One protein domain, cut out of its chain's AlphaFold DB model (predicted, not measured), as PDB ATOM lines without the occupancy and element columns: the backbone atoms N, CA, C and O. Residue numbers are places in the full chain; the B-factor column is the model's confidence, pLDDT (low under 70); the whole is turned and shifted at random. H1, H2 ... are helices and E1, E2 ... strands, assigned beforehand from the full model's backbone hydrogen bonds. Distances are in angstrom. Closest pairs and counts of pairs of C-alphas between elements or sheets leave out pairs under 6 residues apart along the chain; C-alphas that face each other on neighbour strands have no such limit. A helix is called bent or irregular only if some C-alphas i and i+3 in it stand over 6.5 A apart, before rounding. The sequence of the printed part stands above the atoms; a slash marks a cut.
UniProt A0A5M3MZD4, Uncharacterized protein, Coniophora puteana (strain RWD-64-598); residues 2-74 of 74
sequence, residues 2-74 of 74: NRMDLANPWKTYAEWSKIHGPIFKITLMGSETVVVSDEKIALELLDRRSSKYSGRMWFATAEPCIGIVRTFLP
ATOM      1  N   ASN A   2     -54.765  48.492 -12.857       56.56
ATOM      2  CA  ASN A   2     -53.479  47.996 -13.368       56.56
ATOM      3  C   ASN A   2     -53.685  47.223 -14.679       56.56
ATOM      4  O   ASN A   2     -53.969  46.029 -14.664       56.56
ATOM      5  N   ARG A   3     -53.575  47.915 -15.818       66.00
ATOM      6  CA  ARG A   3     -53.639  47.303 -17.149       66.00
ATOM      7  C   ARG A   3     -52.315  46.585 -17.425       66.00
ATOM      8  O   ARG A   3     -51.337  47.230 -17.781       66.00
ATOM      9  N   MET A   4     -52.290  45.267 -17.245       78.44
ATOM     10  CA  MET A   4     -51.211  44.434 -17.784       78.44
ATOM     11  C   MET A   4     -51.391  44.305 -19.298       78.44
ATOM     12  O   MET A   4     -52.507  44.073 -19.768       78.44
ATOM     13  N   ASP A   5     -50.311  44.461 -20.060       82.44
ATOM     14  CA  ASP A   5     -50.330  44.175 -21.494       82.44
ATOM     15  C   ASP A   5     -50.329  42.656 -21.702       82.44
ATOM     16  O   ASP A   5     -49.346  41.987 -21.392       82.44
ATOM     17  N   LEU A   6     -51.432  42.091 -22.205       81.31
ATOM     18  CA  LEU A   6     -51.549  40.639 -22.405       81.31
ATOM     19  C   LEU A   6     -50.596  40.107 -23.484       81.31
ATOM     20  O   LEU A   6     -50.226  38.938 -23.435       81.31
ATOM     21  N   ALA A   7     -50.192  40.946 -24.440       86.62
ATOM     22  CA  ALA A   7     -49.251  40.552 -25.483       86.62
ATOM     23  C   ALA A   7     -47.803  40.494 -24.963       86.62
ATOM     24  O   ALA A   7     -47.028  39.649 -25.403       86.62
ATOM     25  N   ASN A   8     -47.431  41.377 -24.031       87.06
ATOM     26  CA  ASN A   8     -46.072  41.500 -23.500       87.06
ATOM     27  C   ASN A   8     -46.072  41.732 -21.975       87.06
ATOM     28  O   ASN A   8     -45.612  42.782 -21.506       87.06
ATOM     29  N   PRO A   9     -46.522  40.756 -21.170       86.44
ATOM     30  CA  PRO A   9     -46.671  40.930 -19.723       86.44
ATOM     31  C   PRO A   9     -45.343  41.239 -19.012       86.44
ATOM     32  O   PRO A   9     -45.316  41.969 -18.021       86.44
ATOM     33  N   TRP A  10     -44.215  40.762 -19.548       88.75
ATOM     34  CA  TRP A  10     -42.880  41.022 -18.995       88.75
ATOM     35  C   TRP A  10     -42.497  42.506 -18.980       88.75
ATOM     36  O   TRP A  10     -41.749  42.925 -18.100       88.75
ATOM     37  N   LYS A  11     -43.022  43.323 -19.907       90.69
ATOM     38  CA  LYS A  11     -42.782  44.776 -19.902       90.69
ATOM     39  C   LYS A  11     -43.439  45.423 -18.688       90.69
ATOM     40  O   LYS A  11     -42.796  46.195 -17.984       90.69
ATOM     41  N   THR A  12     -44.680  45.035 -18.397       89.62
ATOM     42  CA  THR A  12     -45.404  45.507 -17.214       89.62
ATOM     43  C   THR A  12     -44.721  45.049 -15.922       89.62
ATOM     44  O   THR A  12     -44.575  45.838 -14.993       89.62
ATOM     45  N   TYR A  13     -44.226  43.808 -15.865       89.94
ATOM     46  CA  TYR A  13     -43.468  43.329 -14.702       89.94
ATOM     47  C   TYR A  13     -42.174  44.117 -14.473       89.94
ATOM     48  O   TYR A  13     -41.845  44.426 -13.329       89.94
ATOM     49  N   ALA A  14     -41.472  44.498 -15.543       90.00
ATOM     50  CA  ALA A  14     -40.278  45.331 -15.445       90.00
ATOM     51  C   ALA A  14     -40.594  46.745 -14.925       90.00
ATOM     52  O   ALA A  14     -39.839  47.291 -14.120       90.00
ATOM     53  N   GLU A  15     -41.712  47.342 -15.344       91.06
ATOM     54  CA  GLU A  15     -42.173  48.633 -14.813       91.06
ATOM     55  C   GLU A  15     -42.540  48.539 -13.332       91.06
ATOM     56  O   GLU A  15     -42.151  49.394 -12.538       91.06
ATOM     57  N   TRP A  16     -43.225  47.471 -12.928       90.88
ATOM     58  CA  TRP A  16     -43.590  47.252 -11.530       90.88
ATOM     59  C   TRP A  16     -42.400  46.960 -10.635       90.88
ATOM     60  O   TRP A  16     -42.389  47.413  -9.493       90.88
ATOM     61  N   SER A  17     -41.366  46.297 -11.153       91.25
ATOM     62  CA  SER A  17     -40.126  46.111 -10.403       91.25
ATOM     63  C   SER A  17     -39.469  47.443 -10.032       91.25
ATOM     64  O   SER A  17     -38.935  47.579  -8.934       91.25
ATOM     65  N   LYS A  18     -39.577  48.474 -10.880       90.25
ATOM     66  CA  LYS A  18     -39.052  49.813 -10.555       90.25
ATOM     67  C   LYS A  18     -39.807  50.484  -9.406       90.25
ATOM     68  O   LYS A  18     -39.228  51.303  -8.704       90.25
ATOM     69  N   ILE A  19     -41.087  50.158  -9.232       91.31
ATOM     70  CA  ILE A  19     -41.971  50.781  -8.238       91.31
ATOM     71  C   ILE A  19     -41.923  50.018  -6.909       91.31
ATOM     72  O   ILE A  19     -41.862  50.626  -5.845       91.31
ATOM     73  N   HIS A  20     -41.959  48.686  -6.968       88.81
ATOM     74  CA  HIS A  20     -42.088  47.813  -5.799       88.81
ATOM     75  C   HIS A  20     -40.767  47.178  -5.358       88.81
ATOM     76  O   HIS A  20     -40.673  46.690  -4.234       88.81
ATOM     77  N   GLY A  21     -39.747  47.201  -6.215       90.56
ATOM     78  CA  GLY A  21     -38.429  46.652  -5.936       90.56
ATOM     79  C   GLY A  21     -38.148  45.306  -6.619       90.56
ATOM     80  O   GLY A  21     -38.870  44.870  -7.522       90.56
ATOM     81  N   PRO A  22     -37.056  44.639  -6.210       91.25
ATOM     82  CA  PRO A  22     -36.526  43.460  -6.897       91.25
ATOM     83  C   PRO A  22     -37.360  42.185  -6.696       91.25
ATOM     84  O   PRO A  22     -37.236  41.243  -7.481       91.25
ATOM     85  N   ILE A  23     -38.203  42.144  -5.658       92.75
ATOM     86  CA  ILE A  23     -39.146  41.056  -5.381       92.75
ATOM     87  C   ILE A  23     -40.477  41.680  -4.984       92.75
ATOM     88  O   ILE A  23     -40.532  42.473  -4.045       92.75
ATOM     89  N   PHE A  24     -41.553  41.283  -5.652       91.69
ATOM     90  CA  PHE A  24     -42.898  41.702  -5.278       91.69
ATOM     91  C   PHE A  24     -43.917  40.594  -5.531       91.69
ATOM     92  O   PHE A  24     -43.690  39.655  -6.296       91.69
ATOM     93  N   LYS A  25     -45.055  40.692  -4.846       90.44
ATOM     94  CA  LYS A  25     -46.146  39.720  -4.914       90.44
ATOM     95  C   LYS A  25     -47.311  40.317  -5.694       90.44
ATOM     96  O   LYS A  25     -47.687  41.461  -5.454       90.44
ATOM     97  N   ILE A  26     -47.884  39.534  -6.597       89.06
ATOM     98  CA  ILE A  26     -49.085  39.878  -7.355       89.06
ATOM     99  C   ILE A  26     -50.124  38.775  -7.201       89.06
ATOM    100  O   ILE A  26     -49.792  37.596  -7.115       89.06
ATOM    101  N   THR A  27     -51.394  39.153  -7.207       87.31
ATOM    102  CA  THR A  27     -52.491  38.189  -7.290       87.31
ATOM    103  C   THR A  27     -52.915  38.087  -8.747       87.31
ATOM    104  O   THR A  27     -53.455  39.043  -9.304       87.31
ATOM    105  N   LEU A  28     -52.655  36.943  -9.375       81.81
ATOM    106  CA  LEU A  28     -53.017  36.661 -10.759       81.81
ATOM    107  C   LEU A  28     -54.018  35.506 -10.795       81.81
ATOM    108  O   LEU A  28     -53.734  34.422 -10.300       81.81
ATOM    109  N   MET A  29     -55.197  35.736 -11.383       74.06
ATOM    110  CA  MET A  29     -56.243  34.710 -11.548       74.06
ATOM    111  C   MET A  29     -56.591  33.975 -10.235       74.06
ATOM    112  O   MET A  29     -56.750  32.759 -10.209       74.06
ATOM    113  N   GLY A  30     -56.657  34.717  -9.123       79.31
ATOM    114  CA  GLY A  30     -56.945  34.169  -7.789       79.31
ATOM    115  C   GLY A  30     -55.783  33.410  -7.138       79.31
ATOM    116  O   GLY A  30     -55.900  33.005  -5.987       79.31
ATOM    117  N   SER A  31     -54.659  33.257  -7.839       80.25
ATOM    118  CA  SER A  31     -53.431  32.667  -7.313       80.25
ATOM    119  C   SER A  31     -52.434  33.756  -6.937       80.25
ATOM    120  O   SER A  31     -52.290  34.772  -7.619       80.25
ATOM    121  N   GLU A  32     -51.739  33.550  -5.830       87.88
ATOM    122  CA  GLU A  32     -50.692  34.452  -5.379       87.88
ATOM    123  C   GLU A  32     -49.357  34.082  -6.035       87.88
ATOM    124  O   GLU A  32     -48.793  33.023  -5.767       87.88
ATOM    125  N   THR A  33     -48.841  34.973  -6.876       87.25
ATOM    126  CA  THR A  33     -47.601  34.780  -7.633       87.25
ATOM    127  C   THR A  33     -46.544  35.769  -7.163       87.25
ATOM    128  O   THR A  33     -46.812  36.958  -6.991       87.25
ATOM    129  N   VAL A  34     -45.315  35.293  -6.971       90.50
ATOM    130  CA  VAL A  34     -44.164  36.142  -6.645       90.50
ATOM    131  C   VAL A  34     -43.355  36.378  -7.913       90.50
ATOM    132  O   VAL A  34     -42.958  35.426  -8.581       90.50
ATOM    133  N   VAL A  35     -43.113  37.646  -8.242       91.50
ATOM    134  CA  VAL A  35     -42.260  38.054  -9.360       91.50
ATOM    135  C   VAL A  35     -40.896  38.454  -8.809       91.50
ATOM    136  O   VAL A  35     -40.801  39.256  -7.879       91.50
ATOM    137  N   VAL A  36     -39.843  37.884  -9.394       93.12
ATOM    138  CA  VAL A  36     -38.443  38.176  -9.067       93.12
ATOM    139  C   VAL A  36     -37.793  38.804 -10.292       93.12
ATOM    140  O   VAL A  36     -37.852  38.235 -11.380       93.12
ATOM    141  N   SER A  37     -37.200  39.983 -10.123       93.38
ATOM    142  CA  SER A  37     -36.593  40.752 -11.220       93.38
ATOM    143  C   SER A  37     -35.074  40.897 -11.101       93.38
ATOM    144  O   SER A  37     -34.436  41.315 -12.062       93.38
ATOM    145  N   ASP A  38     -34.490  40.546  -9.953       93.06
ATOM    146  CA  ASP A  38     -33.043  40.584  -9.728       93.06
ATOM    147  C   ASP A  38     -32.384  39.223 -10.001       93.06
ATOM    148  O   ASP A  38     -32.862  38.179  -9.546       93.06
ATOM    149  N   GLU A  39     -31.257  39.243 -10.714       92.19
ATOM    150  CA  GLU A  39     -30.515  38.039 -11.105       92.19
ATOM    151  C   GLU A  39     -29.944  37.282  -9.901       92.19
ATOM    152  O   GLU A  39     -30.047  36.057  -9.831       92.19
ATOM    153  N   LYS A  40     -29.367  37.987  -8.920       93.19
ATOM    154  CA  LYS A  40     -28.719  37.344  -7.765       93.19
ATOM    155  C   LYS A  40     -29.745  36.613  -6.916       93.19
ATOM    156  O   LYS A  40     -29.486  35.511  -6.439       93.19
ATOM    157  N   ILE A  41     -30.913  37.225  -6.750       91.69
ATOM    158  CA  ILE A  41     -32.037  36.631  -6.028       91.69
ATOM    159  C   ILE A  41     -32.582  35.426  -6.800       91.69
ATOM    160  O   ILE A  41     -32.818  34.377  -6.203       91.69
ATOM    161  N   ALA A  42     -32.747  35.544  -8.121       91.50
ATOM    162  CA  ALA A  42     -33.211  34.439  -8.952       91.50
ATOM    163  C   ALA A  42     -32.261  33.233  -8.879       91.50
ATOM    164  O   ALA A  42     -32.728  32.111  -8.703       91.50
ATOM    165  N   LEU A  43     -30.944  33.455  -8.923       92.44
ATOM    166  CA  LEU A  43     -29.937  32.404  -8.750       92.44
ATOM    167  C   LEU A  43     -30.016  31.754  -7.361       92.44
ATOM    168  O   LEU A  43     -29.968  30.534  -7.231       92.44
ATOM    169  N   GLU A  44     -30.172  32.540  -6.300       92.62
ATOM    170  CA  GLU A  44     -30.274  31.996  -4.941       92.62
ATOM    171  C   GLU A  44     -31.524  31.119  -4.760       92.62
ATOM    172  O   GLU A  44     -31.452  30.044  -4.161       92.62
ATOM    173  N   LEU A  45     -32.658  31.539  -5.325       91.12
ATOM    174  CA  LEU A  45     -33.933  30.838  -5.183       91.12
ATOM    175  C   LEU A  45     -34.069  29.638  -6.125       91.12
ATOM    176  O   LEU A  45     -34.495  28.568  -5.689       91.12
ATOM    177  N   LEU A  46     -33.744  29.815  -7.407       88.81
ATOM    178  CA  LEU A  46     -34.013  28.825  -8.449       88.81
ATOM    179  C   LEU A  46     -32.881  27.817  -8.623       88.81
ATOM    180  O   LEU A  46     -33.174  26.675  -8.958       88.81
ATOM    181  N   ASP A  47     -31.628  28.213  -8.387       88.56
ATOM    182  CA  ASP A  47     -30.466  27.328  -8.526       88.56
ATOM    183  C   ASP A  47     -30.091  26.726  -7.165       88.56
ATOM    184  O   ASP A  47     -30.328  25.543  -6.908       88.56
ATOM    185  N   ARG A  48     -29.636  27.558  -6.216       90.12
ATOM    186  CA  ARG A  48     -29.135  27.073  -4.913       90.12
ATOM    187  C   ARG A  48     -30.205  26.401  -4.057       90.12
ATOM    188  O   ARG A  48     -29.906  25.463  -3.320       90.12
ATOM    189  N   ARG A  49     -31.447  26.884  -4.130       87.94
ATOM    190  CA  ARG A  49     -32.606  26.336  -3.403       87.94
ATOM    191  C   ARG A  49     -33.608  25.646  -4.320       87.94
ATOM    192  O   ARG A  49     -34.773  25.496  -3.942       87.94
ATOM    193  N   SER A  50     -33.150  25.172  -5.480       82.81
ATOM    194  CA  SER A  50     -33.968  24.425  -6.441       82.81
ATOM    195  C   SER A  50     -34.804  23.334  -5.760       82.81
ATOM    196  O   SER A  50     -36.011  23.260  -5.964       82.81
ATOM    197  N   SER A  51     -34.228  22.561  -4.834       84.44
ATOM    198  CA  SER A  51     -34.948  21.490  -4.124       84.44
ATOM    199  C   SER A  51     -36.208  21.948  -3.373       84.44
ATOM    200  O   SER A  51     -37.128  21.154  -3.197       84.44
ATOM    201  N   LYS A  52     -36.281  23.218  -2.952       86.12
ATOM    202  CA  LYS A  52     -37.425  23.789  -2.226       86.12
ATOM    203  C   LYS A  52     -38.444  24.463  -3.148       86.12
ATOM    204  O   LYS A  52     -39.633  24.448  -2.840       86.12
ATOM    205  N   TYR A  53     -37.989  25.066  -4.246       81.81
ATOM    206  CA  TYR A  53     -38.823  25.912  -5.110       81.81
ATOM    207  C   TYR A  53     -39.093  25.324  -6.504       81.81
ATOM    208  O   TYR A  53     -39.934  25.849  -7.225       81.81
ATOM    209  N   SER A  54     -38.463  24.210  -6.881       78.12
ATOM    210  CA  SER A  54     -38.671  23.532  -8.172       78.12
ATOM    211  C   SER A  54     -39.890  22.599  -8.208       78.12
ATOM    212  O   SER A  54     -40.006  21.759  -9.102       78.12
ATOM    213  N   GLY A  55     -40.828  22.750  -7.269       80.50
ATOM    214  CA  GLY A  55     -42.127  22.090  -7.350       80.50
ATOM    215  C   GLY A  55     -42.889  22.580  -8.582       80.50
ATOM    216  O   GLY A  55     -43.093  23.780  -8.758       80.50
ATOM    217  N   ARG A  56     -43.309  21.661  -9.458       74.00
ATOM    218  CA  ARG A  56     -44.119  22.028 -10.625       74.00
ATOM    219  C   ARG A  56     -45.525  22.358 -10.149       74.00
ATOM    220  O   ARG A  56     -46.209  21.493  -9.608       74.00
ATOM    221  N   MET A  57     -45.932  23.613 -10.327       65.62
ATOM    222  CA  MET A  57     -47.283  24.051  -9.995       65.62
ATOM    223  C   MET A  57     -48.294  23.167 -10.726       65.62
ATOM    224  O   MET A  57     -48.234  23.026 -11.950       65.62
ATOM    225  N   TRP A  58     -49.200  22.552  -9.969       65.31
ATOM    226  CA  TRP A  58     -50.297  21.785 -10.540       65.31
ATOM    227  C   TRP A  58     -51.330  22.767 -11.086       65.31
ATOM    228  O   TRP A  58     -52.180  23.271 -10.353       65.31
ATOM    229  N   PHE A  59     -51.238  23.077 -12.375       59.66
ATOM    230  CA  PHE A  59     -52.339  23.717 -13.076       59.66
ATOM    231  C   PHE A  59     -53.376  22.642 -13.381       59.66
ATOM    232  O   PHE A  59     -53.046  21.622 -13.982       59.66
ATOM    233  N   ALA A  60     -54.628  22.863 -12.975       59.62
ATOM    234  CA  ALA A  60     -55.749  22.065 -13.451       59.62
ATOM    235  C   ALA A  60     -55.979  22.392 -14.937       59.62
ATOM    236  O   ALA A  60     -56.866  23.161 -15.295       59.62
ATOM    237  N   THR A  61     -55.117  21.880 -15.812       55.97
ATOM    238  CA  THR A  61     -55.416  21.802 -17.237       55.97
ATOM    239  C   THR A  61     -56.553  20.802 -17.421       55.97
ATOM    240  O   THR A  61     -56.624  19.807 -16.701       55.97
ATOM    241  N   ALA A  62     -57.457  21.072 -18.369       58.59
ATOM    242  CA  ALA A  62     -58.572  20.173 -18.694       58.59
ATOM    243  C   ALA A  62     -58.098  18.737 -18.998       58.59
ATOM    244  O   ALA A  62     -58.830  17.781 -18.770       58.59
ATOM    245  N   GLU A  63     -56.844  18.608 -19.433       51.88
ATOM    246  CA  GLU A  63     -56.139  17.351 -19.636       51.88
ATOM    247  C   GLU A  63     -54.940  17.306 -18.664       51.88
ATOM    248  O   GLU A  63     -54.083  18.201 -18.712       51.88
ATOM    249  N   PRO A  64     -54.826  16.316 -17.763       54.62
ATOM    250  CA  PRO A  64     -53.608  16.127 -16.990       54.62
ATOM    251  C   PRO A  64     -52.484  15.653 -17.926       54.62
ATOM    252  O   PRO A  64     -52.436  14.496 -18.323       54.62
ATOM    253  N   CYS A  65     -51.533  16.533 -18.254       54.91
ATOM    254  CA  CYS A  65     -50.340  16.174 -19.042       54.91
ATOM    255  C   CYS A  65     -49.392  15.208 -18.303       54.91
ATOM    256  O   CYS A  65     -48.428  14.703 -18.876       54.91
ATOM    257  N   ILE A  66     -49.640  14.969 -17.013       55.31
ATOM    258  CA  ILE A  66     -48.978  13.933 -16.232       55.31
ATOM    259  C   ILE A  66     -49.792  12.654 -16.429       55.31
ATOM    260  O   ILE A  66     -50.923  12.561 -15.960       55.31
ATOM    261  N   GLY A  67     -49.194  11.671 -17.106       44.12
ATOM    262  CA  GLY A  67     -49.738  10.329 -17.331       44.12
ATOM    263  C   GLY A  67     -49.879   9.493 -16.056       44.12
ATOM    264  O   GLY A  67     -49.442   8.348 -16.009       44.12
ATOM    265  N   ILE A  68     -50.495  10.041 -15.012       47.88
ATOM    266  CA  ILE A  68     -51.071   9.238 -13.943       47.88
ATOM    267  C   ILE A  68     -52.413   8.754 -14.484       47.88
ATOM    268  O   ILE A  68     -53.453   9.390 -14.313       47.88
ATOM    269  N   VAL A  69     -52.375   7.599 -15.150       45.19
ATOM    270  CA  VAL A  69     -53.546   6.732 -15.284       45.19
ATOM    271  C   VAL A  69     -53.886   6.281 -13.869       45.19
ATOM    272  O   VAL A  69     -53.441   5.237 -13.397       45.19
ATOM    273  N   ARG A  70     -54.638   7.102 -13.134       46.69
ATOM    274  CA  ARG A  70     -55.365   6.586 -11.986       46.69
ATOM    275  C   ARG A  70     -56.608   5.933 -12.555       46.69
ATOM    276  O   ARG A  70     -57.627   6.588 -12.739       46.69
ATOM    277  N   THR A  71     -56.474   4.648 -12.875       49.34
ATOM    278  CA  THR A  71     -57.595   3.730 -13.048       49.34
ATOM    279  C   THR A  71     -58.512   3.909 -11.845       49.34
ATOM    280  O   THR A  71     -58.204   3.446 -10.748       49.34
ATOM    281  N   PHE A  72     -59.601   4.647 -12.028       45.03
ATOM    282  CA  PHE A  72     -60.742   4.576 -11.137       45.03
ATOM    283  C   PHE A  72     -61.635   3.478 -11.711       45.03
ATOM    284  O   PHE A  72     -62.470   3.704 -12.577       45.03
ATOM    285  N   LEU A  73     -61.311   2.250 -11.314       36.88
ATOM    286  CA  LEU A  73     -62.292   1.194 -11.114       36.88
ATOM    287  C   LEU A  73     -62.542   1.206  -9.595       36.88
ATOM    288  O   LEU A  73     -61.542   1.275  -8.865       36.88
ATOM    289  N   PRO A  74     -63.775   1.134  -9.073       42.66
ATOM    290  CA  PRO A  74     -65.075   0.884  -9.706       42.66
ATOM    291  C   PRO A  74     -65.934   2.132  -9.973       42.66
ATOM    292  O   PRO A  74     -65.676   3.190  -9.356       42.66
TER     293      PRO A  74
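This is residues 2 to 74 of the 74 residues of an uncharacterized protein of Coniophora puteana (strain RWD-64-598) (UniProt A0A5M3MZD4). A small two-strand hairpin, E1 and E2, has helix H1 packed loosely on it through residues 13 to 17, while the short helical arm H2 and H3 leads off from the end of E2, and a long tail without named elements follows. Residues 59 to 65 and 67 to 74 of that tail stick out from the rest, and so does the hairpin's turn, residues 27 to 32. The printed part has 73 residues with three named helices and two named strands, in the order H1, E1, E2, H2, H3; the sheet's order is E1 - E2, antiparallel, and the class is mixed, helices and strands. The whole is only just loose, close to extended, with a radius of gyration of the C-alphas of 16.8 A and spans of 55 by 33 by 18 A.

E1, residues 23 to 28, and E2, residues 31 to 36, form a hairpin with an angle of 152 degrees between their directions. N 26 and O 33 are 2.8 A apart and N 33 and O 26 are 2.8 A apart, both within hydrogen-bond range. The closest C-alphas of E1 and H1, residues 9 to 20, are those of Ser 17 and Ile 23, 7.2 A apart. Those of H1 and E2 are Tyr 13 and Val 35, 7.6 A apart. The closest C-alphas of E2 and H2, residues 39 to 48, are those of Val 36 and Ala 42, 6.4 A apart. H2 and H3, residues 50 to 53, are close but not clearly touching, with Leu 46 and Tyr 53 closest, their C-alphas 6.5 A apart. H1 is apart from H2 and from H3. In H1, 7 of 8 O i to N i+4 pairs are within hydrogen-bond range, in H2 5 of 6; H3 is too short for such a pair.

E1 is 15.5 A from first to last C-alpha and E2 16.1 A; C-alpha 23 is at (-39.146, 41.056, -5.381). H1 is 16.2 A long and begins with C-alpha 9 at (-46.671, 40.930, -19.723). H2 is 12.7 A long; it is neither bent nor irregular, but only just: C-alphas 45 and 48 are 6.1 A apart. H3 is 5.2 A long and ends with C-alpha 53 at (-38.823, 25.912, -5.110).

The two C-alphas farthest apart are those of Lys 18 and Pro 74, 55.4 A. The outline is flat, only just. The printed part has no cut, and the four links between named elements are tight. Residues 54 to 74, 21 residues with no named element, run to the chain's last residue. The mean pLDDT of the printed part is 78.2; residues 2 to 3 and 57 to 74 are under 70.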